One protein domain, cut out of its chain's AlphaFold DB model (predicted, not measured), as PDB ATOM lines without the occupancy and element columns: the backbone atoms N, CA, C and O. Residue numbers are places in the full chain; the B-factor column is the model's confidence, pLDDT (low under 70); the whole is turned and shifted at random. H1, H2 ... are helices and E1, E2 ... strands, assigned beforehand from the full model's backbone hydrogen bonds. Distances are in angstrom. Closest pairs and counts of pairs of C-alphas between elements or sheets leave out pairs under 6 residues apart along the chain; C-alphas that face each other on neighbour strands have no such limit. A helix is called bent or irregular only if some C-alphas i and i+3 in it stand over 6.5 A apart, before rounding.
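What this domain is: This is residues 127 to 311 of the 360 residues of a protein of Globodera pallida (UniProt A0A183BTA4). A strongly twisted sheet of seven strands makes the middle of this domain, with H3 over one face and H2 and H4 over the other. On the face away from H3 a small sheet, E5 and E9, is partly face to face with it, and H1 packs beside H2 and on E5; residues 194 to 199 stick out at one end. The printed part has 185 residues, with four named helices and nine named strands in the order E1 H1 E2 H2 E3 H3 E4 E5 H4 E6 E7 E8 E9. The large sheet is mixed, in the order E3 E2 E1 E4 E7 E6 E8, and the small one is antiparallel. The class is mixed, helices and strands; the whole is compact, with a radius of gyration of the C-alphas of 16.4 A and spans of 52 by 35 by 33 A.

Where its parts are: Find C-alpha 127 at (175.041, 141.180, 194.729); from there E1, residues 127 to 135, runs 24.5 A. H1 is residues 141 to 153, 18.0 A; E2 is 159 to 163; H2 is 168 to 179, 16.2 A; E3 is 183 to 187. Look for C-alpha 206 at (201.248, 143.160, 207.240), where H3, residues 206 to 221, begins its 21.2 A; it is irregular, with C-alphas 208 and 211 8.2 A apart. Next come E4, 225 to 231, 15.8 A; E5, 235 to 239; H4, 244 to 254, 15.5 A; E6, 259 to 264; E7, 273 to 277; and E8, 297 to 301. E9, residues 306 to 310, ends at C-alpha 310, (194.110, 126.676, 195.685).

How they stand to each other: Begin at E1: it is parallel to E2, with N 160 and O 130 2.9 A apart, and to E4, with N 131 and O 229 2.8 A apart. E2 and the edge strand E3 are parallel, with N 184 and O 159 at 2.8 A. E4 and E7 are antiparallel, with N 228 and O 276 at 2.9 A. E7 and E6 form a hairpin, with N 262 and O 275 at 2.8 A, and E6 is parallel to the edge strand E8, with N 263 and O 299 at 2.8 A. E1, H1, E2 and E2, H2, E3 are strand-helix-strand units, parallel neighbour strands with a helix between; E3, H3, E4 is a split one, with E2 and E1 between its strands. The three crossovers are right-handed. The large sheet and the helices on its two faces make three layers: H3 is on one face at a height over the sheet of 7.8 A, its closest C-alphas to E1 being those of Gln 210 and Ser 133, 5.7 A; on the opposite face are H2, at a height of 8.5 A, and H4, whose closest C-alphas to E6 are those of Asp 252 and Ala 259, 5.6 A. H1 only grazes this sheet, with residues 148 to 152. H1 and H2 touch at a shallow tilt of 19 degrees, the same way, closest at the C-alphas of Trp 141 and Ile 170, 5.8 A. E5 and E9 are antiparallel, with N 236 and O 309 at 2.9 A; their sheet and the large one form a sandwich, two sheets face to face, and the parts that face each other are 9.2 A apart centre to centre. The closest C-alphas of E5 and H1 are those of Ile 236 and Ala 147, 6.1 A. In H1, H2 and H4 every O i to N i+4 pair is within hydrogen-bond range; in H3, 10 of 12 are.

The domain as a whole: The two C-alphas farthest apart are those of Gln 196 and Gly 242, 53.6 A. The printed part has no cut. Look along residues 188 to 205 and 278 to 296 for the two long links, E3 to H3 and E7 to E8; residues 194 to 199 of the first stand free. The mean pLDDT of the printed part is 90.7, and residues 195 to 199 and 267 to 270 are under 70.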
ATOM      1  N   GLN A 127     175.299 142.085 193.615       96.81
ATOM      2  CA  GLN A 127     175.041 141.180 194.729       96.81
ATOM      3  C   GLN A 127     176.358 140.671 195.318       96.81
ATOM      4  O   GLN A 127     176.585 140.763 196.522       96.81
ATOM      5  N   VAL A 128     177.261 140.225 194.446       97.75
ATOM      6  CA  VAL A 128     178.573 139.691 194.808       97.75
ATOM      7  C   VAL A 128     179.656 140.409 194.008       97.75
ATOM      8  O   VAL A 128     179.514 140.599 192.795       97.75
ATOM      9  N   GLY A 129     180.729 140.806 194.689       97.38
ATOM     10  CA  GLY A 129     181.978 141.256 194.075       97.38
ATOM     11  C   GLY A 129     183.181 140.443 194.557       97.38
ATOM     12  O   GLY A 129     183.057 139.652 195.492       97.38
ATOM     13  N   THR A 130     184.347 140.654 193.948       97.50
ATOM     14  CA  THR A 130     185.628 140.132 194.455       97.50
ATOM     15  C   THR A 130     186.598 141.252 194.807       97.50
ATOM     16  O   THR A 130     186.627 142.298 194.155       97.50
ATOM     17  N   CYS A 131     187.409 140.999 195.830       97.38
ATOM     18  CA  CYS A 131     188.564 141.788 196.227       97.38
ATOM     19  C   CYS A 131     189.786 140.876 196.192       97.38
ATOM     20  O   CYS A 131     189.977 140.074 197.110       97.38
ATOM     21  N   PHE A 132     190.584 140.980 195.130       95.81
ATOM     22  CA  PHE A 132     191.813 140.210 195.023       95.81
ATOM     23  C   PHE A 132     192.966 140.899 195.747       95.81
ATOM     24  O   PHE A 132     193.134 142.118 195.629       95.81
ATOM     25  N   SER A 133     193.784 140.105 196.441       93.12
ATOM     26  CA  SER A 133     195.052 140.552 197.022       93.12
ATOM     27  C   SER A 133     195.922 141.290 195.991       93.12
ATOM     28  O   SER A 133     195.868 140.970 194.797       93.12
ATOM     29  N   PRO A 134     196.776 142.237 196.424       93.56
ATOM     30  CA  PRO A 134     197.742 142.886 195.554       93.56
ATOM     31  C   PRO A 134     198.592 141.886 194.779       93.56
ATOM     32  O   PRO A 134     199.280 141.047 195.364       93.56
ATOM     33  N   ILE A 135     198.572 142.006 193.455       90.75
ATOM     34  CA  ILE A 135     199.412 141.193 192.589       90.75
ATOM     35  C   ILE A 135     200.790 141.842 192.464       90.75
ATOM     36  O   ILE A 135     200.922 143.036 192.167       90.75
ATOM     37  N   PHE A 136     201.815 141.032 192.702       84.31
ATOM     38  CA  PHE A 136     203.215 141.403 192.585       84.31
ATOM     39  C   PHE A 136     203.914 140.373 191.711       84.31
ATOM     40  O   PHE A 136     203.836 139.181 191.993       84.31
ATOM     41  N   PHE A 137     204.596 140.847 190.670       78.50
ATOM     42  CA  PHE A 137     205.350 140.011 189.737       78.50
ATOM     43  C   PHE A 137     204.534 138.812 189.217       78.50
ATOM     44  O   PHE A 137     205.018 137.689 189.140       78.50
ATOM     45  N   ALA A 138     203.261 139.048 188.885       75.88
ATOM     46  CA  ALA A 138     202.409 138.002 188.336       75.88
ATOM     47  C   ALA A 138     202.968 137.532 186.982       75.88
ATOM     48  O   ALA A 138     203.173 138.363 186.093       75.88
ATOM     49  N   GLU A 139     203.173 136.219 186.840       73.25
ATOM     50  CA  GLU A 139     203.732 135.570 185.640       73.25
ATOM     51  C   GLU A 139     202.786 134.540 184.992       73.25
ATOM     52  O   GLU A 139     202.781 134.372 183.772       73.25
ATOM     53  N   ASN A 140     201.897 133.927 185.779       85.44
ATOM     54  CA  ASN A 140     200.978 132.881 185.319       85.44
ATOM     55  C   ASN A 140     199.691 133.474 184.728       85.44
ATOM     56  O   ASN A 140     198.682 133.639 185.417       85.44
ATOM     57  N   TRP A 141     199.708 133.804 183.435       88.62
ATOM     58  CA  TRP A 141     198.559 134.423 182.763       88.62
ATOM     59  C   TRP A 141     197.314 133.525 182.761       88.62
ATOM     60  O   TRP A 141     196.195 134.035 182.823       88.62
ATOM     61  N   GLN A 142     197.498 132.200 182.724       89.81
ATOM     62  CA  GLN A 142     196.409 131.220 182.727       89.81
ATOM     63  C   GLN A 142     195.575 131.351 183.993       89.81
ATOM     64  O   GLN A 142     194.352 131.338 183.926       89.81
ATOM     65  N   LEU A 143     196.240 131.535 185.134       89.06
ATOM     66  CA  LEU A 143     195.587 131.697 186.422       89.06
ATOM     67  C   LEU A 143     194.766 132.988 186.476       89.06
ATOM     68  O   LEU A 143     193.625 132.979 186.925       89.06
ATOM     69  N   VAL A 144     195.327 134.083 185.954       92.25
ATOM     70  CA  VAL A 144     194.640 135.380 185.865       92.25
ATOM     71  C   VAL A 144     193.358 135.253 185.040       92.25
ATOM     72  O   VAL A 144     192.298 135.698 185.473       92.25
ATOM     73  N   VAL A 145     193.446 134.639 183.856       94.75
ATOM     74  CA  VAL A 145     192.288 134.443 182.973       94.75
ATOM     75  C   VAL A 145     191.272 133.495 183.605       94.75
ATOM     76  O   VAL A 145     190.087 133.815 183.625       94.75
ATOM     77  N   LEU A 146     191.731 132.367 184.153       93.88
ATOM     78  CA  LEU A 146     190.880 131.357 184.773       93.88
ATOM     79  C   LEU A 146     190.088 131.939 185.945       93.88
ATOM     80  O   LEU A 146     188.871 131.788 185.976       93.88
ATOM     81  N   ALA A 147     190.749 132.635 186.874       94.31
ATOM     82  CA  ALA A 147     190.076 133.260 188.005       94.31
ATOM     83  C   ALA A 147     189.010 134.251 187.520       94.31
ATOM     84  O   ALA A 147     187.837 134.109 187.865       94.31
ATOM     85  N   ILE A 148     189.388 135.205 186.658       96.94
ATOM     86  CA  ILE A 148     188.468 136.242 186.167       96.94
ATOM     87  C   ILE A 148     187.241 135.631 185.481       96.94
ATOM     88  O   ILE A 148     186.114 136.066 185.740       96.94
ATOM     89  N   GLU A 149     187.443 134.637 184.617       97.31
ATOM     90  CA  GLU A 149     186.363 134.040 183.831       97.31
ATOM     91  C   GLU A 149     185.497 133.073 184.641       97.31
ATOM     92  O   GLU A 149     184.282 133.087 184.465       97.31
ATOM     93  N   ILE A 150     186.049 132.308 185.591       96.12
ATOM     94  CA  ILE A 150     185.235 131.483 186.501       96.12
ATOM     95  C   ILE A 150     184.353 132.374 187.375       96.12
ATOM     96  O   ILE A 150     183.138 132.163 187.444       96.12
ATOM     97  N   TYR A 151     184.926 133.418 187.980       97.06
ATOM     98  CA  TYR A 151     184.149 134.336 188.806       97.06
ATOM     99  C   TYR A 151     183.039 135.022 187.993       97.06
ATOM    100  O   TYR A 151     181.898 135.151 188.447       97.06
ATOM    101  N   ARG A 152     183.340 135.411 186.751       96.56
ATOM    102  CA  ARG A 152     182.365 135.989 185.820       96.56
ATOM    103  C   ARG A 152     181.283 134.992 185.403       96.56
ATOM    104  O   ARG A 152     180.113 135.372 185.353       96.56
ATOM    105  N   HIS A 153     181.653 133.743 185.121       96.38
ATOM    106  CA  HIS A 153     180.738 132.672 184.726       96.38
ATOM    107  C   HIS A 153     179.656 132.448 185.787       96.38
ATOM    108  O   HIS A 153     178.470 132.423 185.464       96.38
ATOM    109  N   TYR A 154     180.046 132.410 187.061       96.44
ATOM    110  CA  TYR A 154     179.129 132.272 188.197       96.44
ATOM    111  C   TYR A 154     178.527 133.608 188.672       96.44
ATOM    112  O   TYR A 154     178.062 133.733 189.806       96.44
ATOM    113  N   GLY A 155     178.484 134.617 187.795       95.38
ATOM    114  CA  GLY A 155     177.637 135.798 187.952       95.38
ATOM    115  C   GLY A 155     178.294 137.029 188.577       95.38
ATOM    116  O   GLY A 155     177.593 138.023 188.796       95.38
ATOM    117  N   ILE A 156     179.608 137.032 188.835       96.56
ATOM    118  CA  ILE A 156     180.285 138.228 189.358       96.56
ATOM    119  C   ILE A 156     180.450 139.281 188.267       96.56
ATOM    120  O   ILE A 156     180.963 139.034 187.177       96.56
ATOM    121  N   LYS A 157     180.035 140.506 188.602       94.56
ATOM    122  CA  LYS A 157     180.041 141.670 187.703       94.56
ATOM    123  C   LYS A 157     180.919 142.828 188.192       94.56
ATOM    124  O   LYS A 157     180.909 143.885 187.560       94.56
ATOM    125  N   LEU A 158     181.594 142.650 189.327       96.31
ATOM    126  CA  LEU A 158     182.548 143.581 189.920       96.31
ATOM    127  C   LEU A 158     183.707 142.764 190.485       96.31
ATOM    128  O   LEU A 158     183.540 142.075 191.488       96.31
ATOM    129  N   GLN A 159     184.860 142.844 189.838       97.56
ATOM    130  CA  GLN A 159     186.073 142.175 190.290       97.56
ATOM    131  C   GLN A 159     187.168 143.218 190.465       97.56
ATOM    132  O   GLN A 159     187.486 143.924 189.510       97.56
ATOM    133  N   VAL A 160     187.710 143.361 191.670       98.00
ATOM    134  CA  VAL A 160     188.712 144.384 191.986       98.00
ATOM    135  C   VAL A 160     190.082 143.728 192.077       98.00
ATOM    136  O   VAL A 160     190.297 142.838 192.895       98.00
ATOM    137  N   VAL A 161     191.008 144.178 191.229       97.00
ATOM    138  CA  VAL A 161     192.402 143.728 191.204       97.00
ATOM    139  C   VAL A 161     193.295 144.865 191.684       97.00
ATOM    140  O   VAL A 161     193.372 145.916 191.043       97.00
ATOM    141  N   TYR A 162     194.007 144.641 192.784       96.50
ATOM    142  CA  TYR A 162     195.064 145.539 193.238       96.50
ATOM    143  C   TYR A 162     196.358 145.209 192.495       96.50
ATOM    144  O   TYR A 162     196.849 144.085 192.552       96.50
ATOM    145  N   LEU A 163     196.911 146.177 191.769       94.19
ATOM    146  CA  LEU A 163     198.090 145.992 190.926       94.19
ATOM    147  C   LEU A 163     199.298 146.715 191.526       94.19
ATOM    148  O   LEU A 163     199.366 147.945 191.464       94.19
ATOM    149  N   MET A 164     200.265 145.950 192.045       91.06
ATOM    150  CA  MET A 164     201.589 146.478 192.402       91.06
ATOM    151  C   MET A 164     202.525 146.420 191.196       91.06
ATOM    152  O   MET A 164     203.103 147.427 190.792       91.06
ATOM    153  N   SER A 165     202.666 145.229 190.610       88.38
ATOM    154  CA  SER A 165     203.498 144.980 189.436       88.38
ATOM    155  C   SER A 165     203.042 143.719 188.699       88.38
ATOM    156  O   SER A 165     202.548 142.768 189.302       88.38
ATOM    157  N   ALA A 166     203.216 143.707 187.379       89.88
ATOM    158  CA  ALA A 166     202.958 142.555 186.521       89.88
ATOM    159  C   ALA A 166     203.894 142.606 185.310       89.88
ATOM    160  O   ALA A 166     204.322 143.693 184.908       89.88
ATOM    161  N   ILE A 167     204.183 141.450 184.710       91.94
ATOM    162  CA  ILE A 167     204.849 141.419 183.405       91.94
ATOM    163  C   ILE A 167     203.942 142.046 182.334       91.94
ATOM    164  O   ILE A 167     202.713 142.021 182.454       91.94
ATOM    165  N   ASP A 168     204.537 142.578 181.265       92.00
ATOM    166  CA  ASP A 168     203.813 143.321 180.221       92.00
ATOM    167  C   ASP A 168     202.639 142.526 179.617       92.00
ATOM    168  O   ASP A 168     201.544 143.064 179.443       92.00
ATOM    169  N   GLY A 169     202.817 141.220 179.387       93.25
ATOM    170  CA  GLY A 169     201.759 140.341 178.877       93.25
ATOM    171  C   GLY A 169     200.528 140.275 179.791       93.25
ATOM    172  O   GLY A 169     199.405 140.490 179.336       93.25
ATOM    173  N   ILE A 170     200.725 140.062 181.096       93.12
ATOM    174  CA  ILE A 170     199.620 140.047 182.069       93.12
ATOM    175  C   ILE A 170     199.014 141.438 182.222       93.12
ATOM    176  O   ILE A 170     197.791 141.571 182.279       93.12
ATOM    177  N   PHE A 171     199.833 142.491 182.228       94.50
ATOM    178  CA  PHE A 171     199.317 143.854 182.296       94.50
ATOM    179  C   PHE A 171     198.404 144.184 181.104       94.50
ATOM    180  O   PHE A 171     197.335 144.772 181.291       94.50
ATOM    181  N   LYS A 172     198.758 143.739 179.891       96.06
ATOM    182  CA  LYS A 172     197.907 143.852 178.695       96.06
ATOM    183  C   LYS A 172     196.589 143.089 178.848       96.06
ATOM    184  O   LYS A 172     195.543 143.650 178.518       96.06
ATOM    185  N   ILE A 173     196.611 141.871 179.397       96.25
ATOM    186  CA  ILE A 173     195.397 141.080 179.680       96.25
ATOM    187  C   ILE A 173     194.482 141.819 180.665       96.25
ATOM    188  O   ILE A 173     193.302 142.031 180.381       96.25
ATOM    189  N   LEU A 174     195.022 142.284 181.795       96.19
ATOM    190  CA  LEU A 174     194.259 143.035 182.795       96.19
ATOM    191  C   LEU A 174     193.673 144.322 182.198       96.19
ATOM    192  O   LEU A 174     192.505 144.641 182.415       96.19
ATOM    193  N   LYS A 175     194.449 145.049 181.385       97.12
ATOM    194  CA  LYS A 175     193.973 146.252 180.690       97.12
ATOM    195  C   LYS A 175     192.845 145.941 179.701       97.12
ATOM    196  O   LYS A 175     191.896 146.724 179.607       97.12
ATOM    197  N   ALA A 176     192.910 144.809 179.000       97.62
ATOM    198  CA  ALA A 176     191.842 144.364 178.109       97.62
ATOM    199  C   ALA A 176     190.546 144.078 178.887       97.62
ATOM    200  O   ALA A 176     189.485 144.571 178.500       97.62
ATOM    201  N   TYR A 177     190.626 143.379 180.024       97.75
ATOM    202  CA  TYR A 177     189.468 143.154 180.899       97.75
ATOM    203  C   TYR A 177     188.911 144.444 181.504       97.75
ATOM    204  O   TYR A 177     187.693 144.628 181.533       97.75
ATOM    205  N   LYS A 178     189.781 145.366 181.928       97.12
ATOM    206  CA  LYS A 178     189.374 146.684 182.437       97.12
ATOM    207  C   LYS A 178     188.621 147.491 181.380       97.12
ATOM    208  O   LYS A 178     187.601 148.098 181.682       97.12
ATOM    209  N   THR A 179     189.094 147.473 180.133       97.50
ATOM    210  CA  THR A 179     188.449 148.187 179.013       97.50
ATOM    211  C   THR A 179     187.047 147.642 178.720       97.50
ATOM    212  O   THR A 179     186.177 148.388 178.283       97.50
ATOM    213  N   LYS A 180     186.809 146.358 179.007       95.94
ATOM    214  CA  LYS A 180     185.504 145.693 178.870       95.94
ATOM    215  C   LYS A 180     184.615 145.800 180.124       95.94
ATOM    216  O   LYS A 180     183.605 145.108 180.184       95.94
ATOM    217  N   ASP A 181     184.992 146.607 181.123       94.25
ATOM    218  CA  ASP A 181     184.302 146.727 182.425       94.25
ATOM    219  C   ASP A 181     184.103 145.378 183.155       94.25
ATOM    220  O   ASP A 181     183.151 145.180 183.911       94.25
ATOM    221  N   VAL A 182     185.004 144.414 182.922       95.75
ATOM    222  CA  VAL A 182     184.980 143.109 183.611       95.75
ATOM    223  C   VAL A 182     185.651 143.216 184.979       95.75
ATOM    224  O   VAL A 182     185.156 142.659 185.959       95.75
ATOM    225  N   ILE A 183     186.755 143.964 185.045       96.88
ATOM    226  CA  ILE A 183     187.513 144.199 186.274       96.88
ATOM    227  C   ILE A 183     187.717 145.696 186.518       96.88
ATOM    228  O   ILE A 183     187.794 146.495 185.582       96.88
ATOM    229  N   GLN A 184     187.895 146.058 187.782       97.19
ATOM    230  CA  GLN A 184     188.489 147.317 188.209       97.19
ATOM    231  C   GLN A 184     189.953 147.063 188.573       97.19
ATOM    232  O   GLN A 184     190.284 146.029 189.149       97.19
ATOM    233  N   ILE A 185     190.832 148.004 188.226       96.81
ATOM    234  CA  ILE A 185     192.245 147.954 188.620       96.81
ATOM    235  C   ILE A 185     192.512 149.119 189.562       96.81
ATOM    236  O   ILE A 185     192.453 150.271 189.119       96.81
ATOM    237  N   GLU A 186     192.849 148.793 190.806       96.38
ATOM    238  CA  GLU A 186     193.360 149.719 191.815       96.38
ATOM    239  C   GLU A 186     194.889 149.719 191.753       96.38
ATOM    240  O   GLU A 186     195.531 148.669 191.813       96.38
ATOM    241  N   GLN A 187     195.496 150.894 191.596       93.81
ATOM    242  CA  GLN A 187     196.954 151.002 191.664       93.81
ATOM    243  C   GLN A 187     197.404 150.820 193.113       93.81
ATOM    244  O   GLN A 187     196.900 151.508 193.996       93.81
ATOM    245  N   TRP A 188     198.389 149.950 193.341       94.06
ATOM    246  CA  TRP A 188     198.899 149.652 194.680       94.06
ATOM    247  C   TRP A 188     200.428 149.784 194.739       94.06
ATOM    248  O   TRP A 188     201.144 148.788 194.848       94.06
ATOM    249  N   PRO A 189     200.971 151.002 194.569       87.50
ATOM    250  CA  PRO A 189     202.413 151.199 194.494       87.50
ATOM    251  C   PRO A 189     203.103 150.887 195.826       87.50
ATOM    252  O   PRO A 189     202.538 151.086 196.901       87.50
ATOM    253  N   SER A 190     204.365 150.458 195.752       85.88
ATOM    254  CA  SER A 190     205.230 150.361 196.928       85.88
ATOM    255  C   SER A 190     205.378 151.724 197.601       85.88
ATOM    256  O   SER A 190     205.555 152.747 196.933       85.88
ATOM    257  N   ILE A 191     205.383 151.723 198.927       86.69
ATOM    258  CA  ILE A 191     205.590 152.931 199.712       86.69
ATOM    259  C   ILE A 191     207.084 153.259 199.715       86.69
ATOM    260  O   ILE A 191     207.921 152.389 199.972       86.69
ATOM    261  N   LYS A 192     207.417 154.517 199.431       82.94
ATOM    262  CA  LYS A 192     208.776 155.052 199.532       82.94
ATOM    263  C   LYS A 192     208.778 156.147 200.589       82.94
ATOM    264  O   LYS A 192     208.042 157.117 200.451       82.94
ATOM    265  N   LEU A 193     209.578 155.962 201.633       79.69
ATOM    266  CA  LEU A 193     209.865 156.999 202.617       79.69
ATOM    267  C   LEU A 193     211.221 157.618 202.274       79.69
ATOM    268  O   LEU A 193     212.122 156.907 201.831       79.69
ATOM    269  N   GLU A 194     211.357 158.929 202.458       71.56
ATOM    270  CA  GLU A 194     212.634 159.631 202.257       71.56
ATOM    271  C   GLU A 194     213.629 159.351 203.396       71.56
ATOM    272  O   GLU A 194     214.841 159.445 203.205       71.56
ATOM    273  N   ASP A 195     213.125 158.967 204.571       68.75
ATOM    274  CA  ASP A 195     213.929 158.723 205.764       68.75
ATOM    275  C   ASP A 195     214.643 157.360 205.711       68.75
ATOM    276  O   ASP A 195     214.017 156.296 205.741       68.75
ATOM    277  N   GLN A 196     215.979 157.410 205.700       60.94
ATOM    278  CA  GLN A 196     216.870 156.246 205.695       60.94
ATOM    279  C   GLN A 196     216.776 155.391 206.968       60.94
ATOM    280  O   GLN A 196     217.222 154.245 206.960       60.94
ATOM    281  N   LYS A 197     216.198 155.915 208.058       66.62
ATOM    282  CA  LYS A 197     215.988 155.171 209.309       66.62
ATOM    283  C   LYS A 197     215.069 153.967 209.118       66.62
ATOM    284  O   LYS A 197     215.171 152.979 209.849       66.62
ATOM    285  N   TYR A 198     214.167 154.039 208.145       64.88
ATOM    286  CA  TYR A 198     213.259 152.953 207.833       64.88
ATOM    287  C   TYR A 198     213.857 152.105 206.708       64.88
ATOM    288  O   TYR A 198     213.823 152.479 205.536       64.88
ATOM    289  N   ASN A 199     214.363 150.917 207.066       69.25
ATOM    290  CA  ASN A 199     214.583 149.837 206.097       69.25
ATOM    291  C   ASN A 199     213.313 149.633 205.256       69.25
ATOM    292  O   ASN A 199     212.226 149.979 205.711       69.25
ATOM    293  N   ASN A 200     213.441 149.053 204.055       81.31
ATOM    294  CA  ASN A 200     212.341 148.892 203.095       81.31
ATOM    295  C   ASN A 200     211.013 148.476 203.763       81.31
ATOM    296  O   ASN A 200     210.767 147.290 203.994       81.31
ATOM    297  N   ILE A 201     210.143 149.460 204.024       87.19
ATOM    298  CA  ILE A 201     208.937 149.259 204.838       87.19
ATOM    299  C   ILE A 201     207.951 148.305 204.183       87.19
ATOM    300  O   ILE A 201     207.151 147.683 204.866       87.19
ATOM    301  N   ASN A 202     208.041 148.116 202.866       86.94
ATOM    302  CA  ASN A 202     207.190 147.175 202.145       86.94
ATOM    303  C   ASN A 202     207.414 145.718 202.589       86.94
ATOM    304  O   ASN A 202     206.549 144.879 202.349       86.94
ATOM    305  N   LEU A 203     208.548 145.420 203.237       87.12
ATOM    306  CA  LEU A 203     208.835 144.122 203.860       87.12
ATOM    307  C   LEU A 203     208.288 144.007 205.289       87.12
ATOM    308  O   LEU A 203     208.172 142.905 205.810       87.12
ATOM    309  N   GLU A 204     207.956 145.136 205.906       89.25
ATOM    310  CA  GLU A 204     207.554 145.253 207.310       89.25
ATOM    311  C   GLU A 204     206.050 145.527 207.467       89.25
ATOM    312  O   GLU A 204     205.559 145.607 208.590       89.25
ATOM    313  N   LEU A 205     205.325 145.675 206.352       90.31
ATOM    314  CA  LEU A 205     203.867 145.778 206.297       90.31
ATOM    315  C   LEU A 205     203.229 144.401 206.427       90.31
ATOM    316  O   LEU A 205     203.706 143.439 205.819       90.31
ATOM    317  N   ASP A 206     202.084 144.353 207.108       89.56
ATOM    318  CA  ASP A 206     201.248 143.160 207.240       89.56
ATOM    319  C   ASP A 206     201.057 142.430 205.904       89.56
ATOM    320  O   ASP A 206     200.293 142.850 205.026       89.56
ATOM    321  N   TRP A 207     201.805 141.329 205.768       86.00
ATOM    322  CA  TRP A 207     201.814 140.435 204.613       86.00
ATOM    323  C   TRP A 207     201.943 141.167 203.278       86.00
ATOM    324  O   TRP A 207     201.122 141.000 202.376       86.00
ATOM    325  N   ARG A 208     202.975 142.011 203.156       86.75
ATOM    326  CA  ARG A 208     203.213 142.836 201.956       86.75
ATOM    327  C   ARG A 208     202.009 143.716 201.609       86.75
ATOM    328  O   ARG A 208     201.693 143.928 200.441       86.75
ATOM    329  N   ASN A 209     201.352 144.243 202.639       91.56
ATOM    330  CA  ASN A 209     200.241 145.179 202.533       91.56
ATOM    331  C   ASN A 209     198.912 144.581 202.018       91.56
ATOM    332  O   ASN A 209     198.039 145.326 201.565       91.56
ATOM    333  N   GLN A 210     198.728 143.256 202.097       92.31
ATOM    334  CA  GLN A 210     197.456 142.602 201.746       92.31
ATOM    335  C   GLN A 210     196.309 143.036 202.667       92.31
ATOM    336  O   GLN A 210     195.197 143.280 202.205       92.31
ATOM    337  N   ALA A 211     196.584 143.185 203.965       92.38
ATOM    338  CA  ALA A 211     195.589 143.590 204.956       92.38
ATOM    339  C   ALA A 211     194.968 144.962 204.648       92.38
ATOM    340  O   ALA A 211     193.743 145.119 204.641       92.38
ATOM    341  N   SER A 212     195.817 145.942 204.318       95.69
ATOM    342  CA  SER A 212     195.364 147.253 203.852       95.69
ATOM    343  C   SER A 212     194.571 147.151 202.561       95.69
ATOM    344  O   SER A 212     193.529 147.779 202.464       95.69
ATOM    345  N   ALA A 213     195.023 146.371 201.578       96.88
ATOM    346  CA  ALA A 213     194.339 146.284 200.288       96.88
ATOM    347  C   ALA A 213     192.929 145.694 200.415       96.88
ATOM    348  O   ALA A 213     191.980 146.215 199.836       96.88
ATOM    349  N   HIS A 214     192.757 144.648 201.227       97.31
ATOM    350  CA  HIS A 214     191.432 144.088 201.482       97.31
ATOM    351  C   HIS A 214     190.533 145.077 202.224       97.31
ATOM    352  O   HIS A 214     189.377 145.259 201.841       97.31
ATOM    353  N   THR A 215     191.054 145.758 203.247       97.75
ATOM    354  CA  THR A 215     190.276 146.769 203.975       97.75
ATOM    355  C   THR A 215     189.921 147.962 203.079       97.75
ATOM    356  O   THR A 215     188.770 148.391 203.076       97.75
ATOM    357  N   ASP A 216     190.850 148.432 202.245       97.88
ATOM    358  CA  ASP A 216     190.603 149.459 201.227       97.88
ATOM    359  C   ASP A 216     189.489 149.029 200.266       97.88
ATOM    360  O   ASP A 216     188.574 149.803 199.979       97.88
ATOM    361  N   CYS A 217     189.510 147.768 199.830       97.81
ATOM    362  CA  CYS A 217     188.493 147.231 198.940       97.81
ATOM    363  C   CYS A 217     187.112 147.218 199.603       97.81
ATOM    364  O   CYS A 217     186.133 147.664 199.003       97.81
ATOM    365  N   LEU A 218     187.021 146.774 200.862       97.69
ATOM    366  CA  LEU A 218     185.773 146.830 201.624       97.69
ATOM    367  C   LEU A 218     185.277 148.271 201.773       97.69
ATOM    368  O   LEU A 218     184.093 148.526 201.567       97.69
ATOM    369  N   MET A 219     186.163 149.214 202.089       96.56
ATOM    370  CA  MET A 219     185.800 150.624 202.225       96.56
ATOM    371  C   MET A 219     185.244 151.183 200.910       96.56
ATOM    372  O   MET A 219     184.137 151.720 200.884       96.56
ATOM    373  N   LYS A 220     185.974 151.022 199.802       96.44
ATOM    374  CA  LYS A 220     185.604 151.585 198.496       96.44
ATOM    375  C   LYS A 220     184.402 150.890 197.862       96.44
ATOM    376  O   LYS A 220     183.548 151.557 197.282       96.44
ATOM    377  N   TYR A 221     184.324 149.564 197.953       96.81
ATOM    378  CA  TYR A 221     183.386 148.744 197.179       96.81
ATOM    379  C   TYR A 221     182.311 148.061 198.030       96.81
ATOM    380  O   TYR A 221     181.290 147.627 197.493       96.81
ATOM    381  N   GLY A 222     182.472 148.005 199.353       95.38
ATOM    382  CA  GLY A 222     181.549 147.319 200.259       95.38
ATOM    383  C   GLY A 222     180.140 147.899 200.248       95.38
ATOM    384  O   GLY A 222     179.168 147.170 200.410       95.38
ATOM    385  N   TYR A 223     179.978 149.192 199.968       94.56
ATOM    386  CA  TYR A 223     178.643 149.746 199.774       94.56
ATOM    387  C   TYR A 223     177.982 149.168 198.507       94.56
ATOM    388  O   TYR A 223     176.801 148.803 198.535       94.56
ATOM    389  N   ALA A 224     178.729 149.029 197.408       94.75
ATOM    390  CA  ALA A 224     178.231 148.566 196.112       94.75
ATOM    391  C   ALA A 224     177.862 147.082 196.049       94.75
ATOM    392  O   ALA A 224     177.014 146.727 195.230       94.75
ATOM    393  N   ALA A 225     178.465 146.251 196.898       95.81
ATOM    394  CA  ALA A 225     178.233 144.812 196.952       95.81
ATOM    395  C   ALA A 225     177.502 144.396 198.239       95.81
ATOM    396  O   ALA A 225     177.641 145.048 199.271       95.81
ATOM    397  N   GLU A 226     176.717 143.317 198.205       95.88
ATOM    398  CA  GLU A 226     176.185 142.696 199.430       95.88
ATOM    399  C   GLU A 226     177.211 141.740 200.048       95.88
ATOM    400  O   GLU A 226     177.443 141.766 201.259       95.88
ATOM    401  N   PHE A 227     177.876 140.959 199.196       97.56
ATOM    402  CA  PHE A 227     178.982 140.087 199.567       97.56
ATOM    403  C   PHE A 227     180.244 140.418 198.772       97.56
ATOM    404  O   PHE A 227     180.175 140.766 197.591       97.56
ATOM    405  N   LEU A 228     181.401 140.261 199.409       97.94
ATOM    406  CA  LEU A 228     182.705 140.315 198.752       97.94
ATOM    407  C   LEU A 228     183.447 139.002 198.985       97.94
ATOM    408  O   LEU A 228     183.610 138.584 200.129       97.94
ATOM    409  N   ILE A 229     183.905 138.366 197.911       97.50
ATOM    410  CA  ILE A 229     184.876 137.271 197.984       97.50
ATOM    411  C   ILE A 229     186.257 137.895 198.176       97.50
ATOM    412  O   ILE A 229     186.640 138.777 197.407       97.50
ATOM    413  N   VAL A 230     186.985 137.455 199.200       96.62
ATOM    414  CA  VAL A 230     188.301 137.986 199.569       96.62
ATOM    415  C   VAL A 230     189.322 136.866 199.423       96.62
ATOM    416  O   VAL A 230     189.232 135.844 200.107       96.62
ATOM    417  N   GLY A 231     190.285 137.038 198.522       92.75
ATOM    418  CA  GLY A 231     191.229 135.973 198.198       92.75
ATOM    419  C   GLY A 231     192.311 136.387 197.216       92.75
ATOM    420  O   GLY A 231     192.369 137.526 196.762       92.75
ATOM    421  N   ASP A 232     193.180 135.441 196.895       91.69
ATOM    422  CA  ASP A 232     194.225 135.616 195.896       91.69
ATOM    423  C   ASP A 232     193.688 135.193 194.509       91.69
ATOM    424  O   ASP A 232     192.637 134.560 194.402       91.69
ATOM    425  N   LEU A 233     194.393 135.510 193.416       91.25
ATOM    426  CA  LEU A 233     194.004 135.012 192.082       91.25
ATOM    427  C   LEU A 233     194.194 133.492 191.932       91.25
ATOM    428  O   LEU A 233     193.638 132.908 191.005       91.25
ATOM    429  N   ASP A 234     194.960 132.852 192.822       89.50
ATOM    430  CA  ASP A 234     195.070 131.391 192.900       89.50
ATOM    431  C   ASP A 234     193.998 130.733 193.774       89.50
ATOM    432  O   ASP A 234     193.973 129.508 193.861       89.50
ATOM    433  N   ASP A 235     193.088 131.509 194.365       90.00
ATOM    434  CA  ASP A 235     191.945 131.005 195.115       90.00
ATOM    435  C   ASP A 235     190.682 131.069 194.257       90.00
ATOM    436  O   ASP A 235     190.099 132.135 194.035       90.00
ATOM    437  N   ILE A 236     190.242 129.911 193.771       90.94
ATOM    438  CA  ILE A 236     189.051 129.793 192.932       90.94
ATOM    439  C   ILE A 236     187.956 129.089 193.720       90.94
ATOM    440  O   ILE A 236     187.991 127.874 193.921       90.94
ATOM    441  N   LEU A 237     186.955 129.862 194.134       91.38
ATOM    442  CA  LEU A 237     185.729 129.322 194.703       91.38
ATOM    443  C   LEU A 237     184.838 128.812 193.577       91.38
ATOM    444  O   LEU A 237     184.446 129.588 192.706       91.38
ATOM    445  N   VAL A 238     184.477 127.537 193.614       89.56
ATOM    446  CA  VAL A 238     183.463 126.977 192.717       89.56
ATOM    447  C   VAL A 238     182.214 126.699 193.549       89.56
ATOM    448  O   VAL A 238     182.308 125.905 194.491       89.56
ATOM    449  N   PRO A 239     181.080 127.362 193.252       89.19
ATOM    450  CA  PRO A 239     179.860 127.134 193.999       89.19
ATOM    451  C   PRO A 239     179.253 125.777 193.625       89.19
ATOM    452  O   PRO A 239     179.237 125.395 192.455       89.19
ATOM    453  N   ASP A 240     178.714 125.067 194.613       87.19
ATOM    454  CA  ASP A 240     177.988 123.808 194.406       87.19
ATOM    455  C   ASP A 240     176.502 124.066 194.076       87.19
ATOM    456  O   ASP A 240     175.815 123.199 193.532       87.19
ATOM    457  N   HIS A 241     175.982 125.261 194.392       84.12
ATOM    458  CA  HIS A 241     174.558 125.590 194.270       84.12
ATOM    459  C   HIS A 241     174.312 126.890 193.490       84.12
ATOM    460  O   HIS A 241     174.197 127.965 194.074       84.12
ATOM    461  N   GLY A 242     174.120 126.779 192.173       89.94
ATOM    462  CA  GLY A 242     173.721 127.908 191.328       89.94
ATOM    463  C   GLY A 242     174.855 128.910 191.103       89.94
ATOM    464  O   GLY A 242     175.969 128.526 190.758       89.94
ATOM    465  N   ASN A 243     174.556 130.204 191.236       94.75
ATOM    466  CA  ASN A 243     175.570 131.261 191.196       94.75
ATOM    467  C   ASN A 243     176.078 131.588 192.615       94.75
ATOM    468  O   ASN A 243     175.520 131.128 193.611       94.75
ATOM    469  N   TYR A 244     177.108 132.435 192.732       96.06
ATOM    470  CA  TYR A 244     177.657 132.787 194.050       96.06
ATOM    471  C   TYR A 244     176.641 133.415 195.005       96.06
ATOM    472  O   TYR A 244     176.702 133.180 196.208       96.06
ATOM    473  N   TYR A 245     175.718 134.238 194.502       96.69
ATOM    474  CA  TYR A 245     174.741 134.884 195.370       96.69
ATOM    475  C   TYR A 245     173.798 133.864 196.008       96.69
ATOM    476  O   TYR A 245     173.561 133.926 197.216       96.69
ATOM    477  N   ASP A 246     173.311 132.912 195.212       94.88
ATOM    478  CA  ASP A 246     172.421 131.847 195.677       94.88
ATOM    479  C   ASP A 246     173.100 131.006 196.767       94.88
ATOM    480  O   ASP A 246     172.512 130.757 197.826       94.88
ATOM    481  N   GLU A 247     174.367 130.641 196.556       93.81
ATOM    482  CA  GLU A 247     175.170 129.914 197.536       93.81
ATOM    483  C   GLU A 247     175.352 130.703 198.840       93.81
ATOM    484  O   GLU A 247     175.132 130.175 199.937       93.81
ATOM    485  N   PHE A 248     175.705 131.987 198.753       95.56
ATOM    486  CA  PHE A 248     176.016 132.792 199.936       95.56
ATOM    487  C   PHE A 248     174.771 133.118 200.752       95.56
ATOM    488  O   PHE A 248     174.809 133.026 201.979       95.56
ATOM    489  N   ILE A 249     173.650 133.428 200.100       95.06
ATOM    490  CA  ILE A 249     172.373 133.644 200.786       95.06
ATOM    491  C   ILE A 249     171.892 132.359 201.452       95.06
ATOM    492  O   ILE A 249     171.443 132.404 202.598       95.06
ATOM    493  N   ARG A 250     172.008 131.206 200.782       93.38
ATOM    494  CA  ARG A 250     171.646 129.909 201.366       93.38
ATOM    495  C   ARG A 250     172.467 129.619 202.620       93.38
ATOM    496  O   ARG A 250     171.896 129.257 203.652       93.38
ATOM    497  N   ASN A 251     173.784 129.799 202.547       92.94
ATOM    498  CA  ASN A 251     174.681 129.568 203.677       92.94
ATOM    499  C   ASN A 251     174.456 130.583 204.810       92.94
ATOM    500  O   ASN A 251     174.334 130.182 205.967       92.94
ATOM    501  N   ASP A 252     174.262 131.871 204.512       92.81
ATOM    502  CA  ASP A 252     173.919 132.866 205.538       92.81
ATOM    503  C   ASP A 252     172.563 132.568 206.207       92.81
ATOM    504  O   ASP A 252     172.431 132.640 207.432       92.81
ATOM    505  N   TYR A 253     171.554 132.158 205.431       91.44
ATOM    506  CA  TYR A 253     170.227 131.815 205.946       91.44
ATOM    507  C   TYR A 253     170.273 130.641 206.931       91.44
ATOM    508  O   TYR A 253     169.684 130.712 208.012       91.44
ATOM    509  N   ARG A 254     171.021 129.582 206.602       88.31
ATOM    510  CA  ARG A 254     171.240 128.426 207.493       88.31
ATOM    511  C   ARG A 254     171.876 128.825 208.820       88.31
ATOM    512  O   ARG A 254     171.592 128.222 209.853       88.31
ATOM    513  N   HIS A 255     172.668 129.888 208.814       84.75
ATOM    514  CA  HIS A 255     173.271 130.469 210.006       84.75
ATOM    515  C   HIS A 255     172.440 131.610 210.601       84.75
ATOM    516  O   HIS A 255     172.983 132.523 211.217       84.75
ATOM    517  N   LYS A 256     171.108 131.567 210.454       88.94
ATOM    518  CA  LYS A 256     170.175 132.548 211.034       88.94
ATOM    519  C   LYS A 256     170.487 133.995 210.620       88.94
ATOM    520  O   LYS A 256     170.224 134.918 211.386       88.94
ATOM    521  N   LYS A 257     171.053 134.194 209.424       90.19
ATOM    522  CA  LYS A 257     171.432 135.505 208.873       90.19
ATOM    523  C   LYS A 257     172.396 136.296 209.768       90.19
ATOM    524  O   LYS A 257     172.318 137.522 209.834       90.19
ATOM    525  N   ASN A 258     173.283 135.601 210.487       93.81
ATOM    526  CA  ASN A 258     174.270 136.225 211.373       93.81
ATOM    527  C   ASN A 258     175.731 135.981 210.966       93.81
ATOM    528  O   ASN A 258     176.639 136.308 211.735       93.81
ATOM    529  N   ALA A 259     175.986 135.433 209.774       96.06
ATOM    530  CA  ALA A 259     177.350 135.200 209.318       96.06
ATOM    531  C   ALA A 259     178.010 136.526 208.894       96.06
ATOM    532  O   ALA A 259     177.572 137.159 207.936       96.06
ATOM    533  N   VAL A 260     179.064 136.982 209.576       96.81
ATOM    534  CA  VAL A 260     179.867 138.102 209.036       96.81
ATOM    535  C   VAL A 260     180.690 137.642 207.846       96.81
ATOM    536  O   VAL A 260     180.798 138.367 206.862       96.81
ATOM    537  N   ALA A 261     181.210 136.419 207.916       96.94
ATOM    538  CA  ALA A 261     181.887 135.783 206.807       96.94
ATOM    539  C   ALA A 261     181.587 134.286 206.741       96.94
ATOM    540  O   ALA A 261     181.393 133.630 207.768       96.94
ATOM    541  N   LEU A 262     181.589 133.774 205.518       95.62
ATOM    542  CA  LEU A 262     181.548 132.363 205.170       95.62
ATOM    543  C   LEU A 262     182.974 131.932 204.815       95.62
ATOM    544  O   LEU A 262     183.549 132.448 203.858       95.62
ATOM    545  N   LEU A 263     183.557 131.043 205.613       93.56
ATOM    546  CA  LEU A 263     184.896 130.494 205.423       93.56
ATOM    547  C   LEU A 263     184.793 129.241 204.552       93.56
ATOM    548  O   LEU A 263     184.089 128.301 204.914       93.56
ATOM    549  N   TYR A 264     185.523 129.212 203.446       90.94
ATOM    550  CA  TYR A 264     185.647 128.053 202.575       90.94
ATOM    551  C   TYR A 264     187.035 127.456 202.773       90.94
ATOM    552  O   TYR A 264     188.053 128.108 202.520       90.94
ATOM    553  N   ALA A 265     187.069 126.216 203.261       82.06
ATOM    554  CA  ALA A 265     188.312 125.479 203.417       82.06
ATOM    555  C   ALA A 265     188.967 125.257 202.049       82.06
ATOM    556  O   ALA A 265     188.289 124.947 201.061       82.06
ATOM    557  N   ARG A 266     190.290 125.413 202.006       74.25
ATOM    558  CA  ARG A 266     191.083 124.994 200.857       74.25
ATOM    559  C   ARG A 266     191.191 123.471 200.854       74.25
ATOM    560  O   ARG A 266     191.098 122.822 201.893       74.25
ATOM    561  N   TYR A 267     191.361 122.895 199.667       63.47
ATOM    562  CA  TYR A 267     191.632 121.458 199.537       63.47
ATOM    563  C   TYR A 267     193.004 121.070 200.132       63.47
ATOM    564  O   TYR A 267     193.204 119.934 200.551       63.47
ATOM    565  N   THR A 268     193.940 122.019 200.192       58.44
ATOM    566  CA  THR A 268     195.241 121.905 200.862       58.44
ATOM    567  C   THR A 268     195.131 122.295 202.346       58.44
ATOM    568  O   THR A 268     194.190 123.001 202.704       58.44
ATOM    569  N   PRO A 269     196.072 121.885 203.225       57.50
ATOM    570  CA  PRO A 269     196.063 122.205 204.665       57.50
ATOM    571  C   PRO A 269     196.291 123.696 205.002       57.50
ATOM    572  O   PRO A 269     196.683 124.025 206.118       57.50
ATOM    573  N   ASP A 270     196.058 124.593 204.048       65.62
ATOM    574  CA  ASP A 270     196.213 126.030 204.218       65.62
ATOM    575  C   ASP A 270     194.973 126.653 204.871       65.62
ATOM    576  O   ASP A 270     193.855 126.135 204.775       65.62
ATOM    577  N   ASP A 271     195.167 127.825 205.476       78.94
ATOM    578  CA  ASP A 271     194.083 128.611 206.056       78.94
ATOM    579  C   ASP A 271     192.967 128.898 205.033       78.94
ATOM    580  O   ASP A 271     193.242 129.157 203.851       78.94
ATOM    581  N   PRO A 272     191.694 128.903 205.470       85.12
ATOM    582  CA  PRO A 272     190.571 129.146 204.581       85.12
ATOM    583  C   PRO A 272     190.633 130.547 203.963       85.12
ATOM    584  O   PRO A 272     191.215 131.493 204.506       85.12
ATOM    585  N   LYS A 273     189.941 130.684 202.834       91.19
ATOM    586  CA  LYS A 273     189.538 131.984 202.292       91.19
ATOM    587  C   LYS A 273     188.058 132.190 202.519       91.19
ATOM    588  O   LYS A 273     187.345 131.271 202.924       91.19
ATOM    589  N   TYR A 274     187.594 133.417 202.334       95.12
ATOM    590  CA  TYR A 274     186.289 133.770 202.849       95.12
ATOM    591  C   TYR A 274     185.529 134.748 201.981       95.12
ATOM    592  O   TYR A 274     186.069 135.503 201.175       95.12
ATOM    593  N   VAL A 275     184.226 134.722 202.203       96.81
ATOM    594  CA  VAL A 275     183.269 135.651 201.636       96.81
ATOM    595  C   VAL A 275     182.697 136.455 202.782       96.81
ATOM    596  O   VAL A 275     182.185 135.877 203.736       96.81
ATOM    597  N   VAL A 276     182.778 137.774 202.708       97.50
ATOM    598  CA  VAL A 276     182.296 138.674 203.756       97.50
ATOM    599  C   VAL A 276     180.974 139.311 203.358       97.50
ATOM    600  O   VAL A 276     180.807 139.746 202.220       97.50
ATOM    601  N   ASN A 277     180.037 139.409 204.301       97.50
ATOM    602  CA  ASN A 277     178.878 140.280 204.159       97.50
ATOM    603  C   ASN A 277     179.296 141.722 204.477       97.50
ATOM    604  O   ASN A 277     179.670 142.044 205.610       97.50
ATOM    605  N   THR A 278     179.195 142.607 203.492       96.12
ATOM    606  CA  THR A 278     179.749 143.970 203.558       96.12
ATOM    607  C   THR A 278     179.076 144.858 204.601       96.12
ATOM    608  O   THR A 278     179.636 145.865 205.021       96.12
ATOM    609  N   SER A 279     177.874 144.492 205.053       95.44
ATOM    610  CA  SER A 279     177.159 145.222 206.099       95.44
ATOM    611  C   SER A 279     177.551 144.811 207.517       95.44
ATOM    612  O   SER A 279     177.036 145.393 208.470       95.44
ATOM    613  N   ARG A 280     178.419 143.805 207.675       96.50
ATOM    614  CA  ARG A 280     178.739 143.179 208.969       96.50
ATOM    615  C   ARG A 280     180.221 143.255 209.335       96.50
ATOM    616  O   ARG A 280     180.552 142.948 210.475       96.50
ATOM    617  N   ALA A 281     181.083 143.689 208.419       96.56
ATOM    618  CA  ALA A 281     182.505 143.899 208.659       96.56
ATOM    619  C   ALA A 281     182.886 145.369 208.467       96.56
ATOM    620  O   ALA A 281     182.317 146.064 207.627       96.56
ATOM    621  N   GLU A 282     183.855 145.805 209.255       95.75
ATOM    622  CA  GLU A 282     184.461 147.133 209.220       95.75
ATOM    623  C   GLU A 282     185.862 147.080 208.606       95.75
ATOM    624  O   GLU A 282     186.247 147.966 207.851       95.75
ATOM    625  N   SER A 283     186.606 146.005 208.891       96.94
ATOM    626  CA  SER A 283     187.938 145.774 208.343       96.94
ATOM    627  C   SER A 283     188.166 144.307 207.997       96.94
ATOM    628  O   SER A 283     187.562 143.397 208.583       96.94
ATOM    629  N   LEU A 284     189.052 144.076 207.031       96.31
ATOM    630  CA  LEU A 284     189.341 142.758 206.483       96.31
ATOM    631  C   LEU A 284     190.785 142.354 206.769       96.31
ATOM    632  O   LEU A 284     191.716 143.119 206.529       96.31
ATOM    633  N   TRP A 285     190.962 141.122 207.241       93.06
ATOM    634  CA  TRP A 285     192.260 140.464 207.352       93.06
ATOM    635  C   TRP A 285     192.374 139.342 206.309       93.06
ATOM    636  O   TRP A 285     191.462 139.109 205.519       93.06
ATOM    637  N   ILE A 286     193.515 138.669 206.225       87.62
ATOM    638  CA  ILE A 286     193.849 137.799 205.082       87.62
ATOM    639  C   ILE A 286     193.012 136.520 205.048       87.62
ATOM    640  O   ILE A 286     192.674 136.041 203.965       87.62
ATOM    641  N   HIS A 287     192.653 136.004 206.223       88.06
ATOM    642  CA  HIS A 287     191.941 134.731 206.378       88.06
ATOM    643  C   HIS A 287     190.570 134.878 207.062       88.06
ATOM    644  O   HIS A 287     189.751 133.966 207.009       88.06
ATOM    645  N   TRP A 288     190.283 136.032 207.677       91.56
ATOM    646  CA  TRP A 288     188.984 136.348 208.281       91.56
ATOM    647  C   TRP A 288     188.777 137.871 208.380       91.56
ATOM    648  O   TRP A 288     189.744 138.622 208.304       91.56
ATOM    649  N   PRO A 289     187.545 138.380 208.548       95.25
ATOM    650  CA  PRO A 289     187.322 139.791 208.881       95.25
ATOM    651  C   PRO A 289     187.773 140.092 210.320       95.25
ATOM    652  O   PRO A 289     187.559 139.272 211.211       95.25
ATOM    653  N   PHE A 290     188.375 141.259 210.568       95.19
ATOM    654  CA  PHE A 290     188.917 141.593 211.893       95.19
ATOM    655  C   PHE A 290     187.922 142.379 212.751       95.19
ATOM    656  O   PHE A 290     187.453 141.881 213.773       95.19
ATOM    657  N   LYS A 291     187.566 143.598 212.339       95.19
ATOM    658  CA  LYS A 291     186.540 144.395 213.017       95.19
ATOM    659  C   LYS A 291     185.169 144.043 212.442       95.19
ATOM    660  O   LYS A 291     184.948 144.174 211.238       95.19
ATOM    661  N   ILE A 292     184.261 143.559 213.289       95.69
ATOM    662  CA  ILE A 292     182.954 143.016 212.885       95.69
ATOM    663  C   ILE A 292     181.822 143.577 213.749       95.69
ATOM    664  O   ILE A 292     182.046 143.989 214.888       95.69
ATOM    665  N   LYS A 293     180.590 143.573 213.228       94.62
ATOM    666  CA  LYS A 293     179.410 143.985 214.001       94.62
ATOM    667  C   LYS A 293     179.155 143.021 215.169       94.62
ATOM    668  O   LYS A 293     179.309 141.807 215.000       94.62
ATOM    669  N   PRO A 294     178.672 143.522 216.320       93.75
ATOM    670  CA  PRO A 294     178.202 142.669 217.406       93.75
ATOM    671  C   PRO A 294     177.153 141.655 216.930       93.75
ATOM    672  O   PRO A 294     176.393 141.926 216.001       93.75
ATOM    673  N   ASN A 295     177.088 140.501 217.597       92.75
ATOM    674  CA  ASN A 295     176.145 139.410 217.303       92.75
ATOM    675  C   ASN A 295     176.305 138.759 215.918       92.75
ATOM    676  O   ASN A 295     175.407 138.050 215.459       92.75
ATOM    677  N   THR A 296     177.448 138.964 215.265       95.75
ATOM    678  CA  THR A 296     177.820 138.263 214.034       95.75
ATOM    679  C   THR A 296     179.002 137.335 214.286       95.75
ATOM    680  O   THR A 296     179.736 137.503 215.258       95.75
ATOM    681  N   ALA A 297     179.170 136.313 213.447       94.44
ATOM    682  CA  ALA A 297     180.272 135.365 213.586       94.44
ATOM    683  C   ALA A 297     180.721 134.811 212.236       94.44
ATOM    684  O   ALA A 297     179.958 134.799 211.269       94.44
ATOM    685  N   THR A 298     181.967 134.360 212.168       94.81
ATOM    686  CA  THR A 298     182.466 133.601 211.023       94.81
ATOM    687  C   THR A 298     181.852 132.201 211.032       94.81
ATOM    688  O   THR A 298     181.576 131.623 212.090       94.81
ATOM    689  N   ARG A 299     181.560 131.666 209.847       94.12
ATOM    690  CA  ARG A 299     180.915 130.361 209.676       94.12
ATOM    691  C   ARG A 299     181.681 129.544 208.661       94.12
ATOM    692  O   ARG A 299     181.891 130.008 207.550       94.12
ATOM    693  N   LEU A 300     182.093 128.345 209.050       91.19
ATOM    694  CA  LEU A 300     182.702 127.401 208.126       91.19
ATOM    695  C   LEU A 300     181.623 126.829 207.207       91.19
ATOM    696  O   LEU A 300     180.606 126.332 207.691       91.19
ATOM    697  N   VAL A 301     181.862 126.892 205.902       89.75
ATOM    698  CA  VAL A 301     181.045 126.213 204.900       89.75
ATOM    699  C   VAL A 301     181.563 124.781 204.761       89.75
ATOM    700  O   VAL A 301     182.767 124.591 204.557       89.75
ATOM    701  N   PRO A 302     180.702 123.758 204.907       84.00
ATOM    702  CA  PRO A 302     181.108 122.374 204.700       84.00
ATOM    703  C   PRO A 302     181.656 122.161 203.284       84.00
ATOM    704  O   PRO A 302     181.092 122.664 202.316       84.00
ATOM    705  N   SER A 303     182.698 121.341 203.140       78.06
ATOM    706  CA  SER A 303     183.324 121.037 201.839       78.06
ATOM    707  C   SER A 303     182.398 120.332 200.834       78.06
ATOM    708  O   SER A 303     182.728 120.219 199.654       78.06
ATOM    709  N   THR A 304     181.246 119.844 201.293       77.62
ATOM    710  CA  THR A 304     180.174 119.273 200.468       77.62
ATOM    711  C   THR A 304     179.231 120.321 199.874       77.62
ATOM    712  O   THR A 304     178.278 119.942 199.202       77.62
ATOM    713  N   GLU A 305     179.409 121.601 200.207       76.50
ATOM    714  CA  GLU A 305     178.483 122.679 199.837       76.50
ATOM    715  C   GLU A 305     179.159 123.873 199.153       76.50
ATOM    716  O   GLU A 305     178.486 124.856 198.848       76.50
ATOM    717  N   GLY A 306     180.469 123.789 198.946       77.31
ATOM    718  CA  GLY A 306     181.287 124.764 198.243       77.31
ATOM    719  C   GLY A 306     182.764 124.477 198.486       77.31
ATOM    720  O   GLY A 306     183.160 124.026 199.567       77.31
ATOM    721  N   ARG A 307     183.599 124.699 197.466       79.31
ATOM    722  CA  ARG A 307     185.025 124.336 197.514       79.31
ATOM    723  C   ARG A 307     185.895 125.477 197.023       79.31
ATOM    724  O   ARG A 307     185.685 125.996 195.929       79.31
ATOM    725  N   MET A 308     186.907 125.816 197.818       86.56
ATOM    726  CA  MET A 308     187.966 126.732 197.411       86.56
ATOM    727  C   MET A 308     189.150 125.924 196.882       86.56
ATOM    728  O   MET A 308     189.811 125.188 197.620       86.56
ATOM    729  N   LEU A 309     189.412 126.049 195.587       87.06
ATOM    730  CA  LEU A 309     190.552 125.435 194.924       87.06
ATOM    731  C   LEU A 309     191.751 126.381 195.018       87.06
ATOM    732  O   LEU A 309     191.645 127.534 194.605       87.06
ATOM    733  N   HIS A 310     192.876 125.898 195.552       87.19
ATOM    734  CA  HIS A 310     194.110 126.676 195.685       87.19
ATOM    735  C   HIS A 310     195.138 126.237 194.632       87.19
ATOM    736  O   HIS A 310     195.746 125.173 194.744       87.19
ATOM    737  N   PHE A 311     195.323 127.043 193.587       85.00
ATOM    738  CA  PHE A 311     196.136 126.723 192.404       85.00
ATOM    739  C   PHE A 311     197.590 127.222 192.485       85.00
ATOM    740  O   PHE A 311     198.262 127.339 191.462       85.00
TER     741      PHE A 311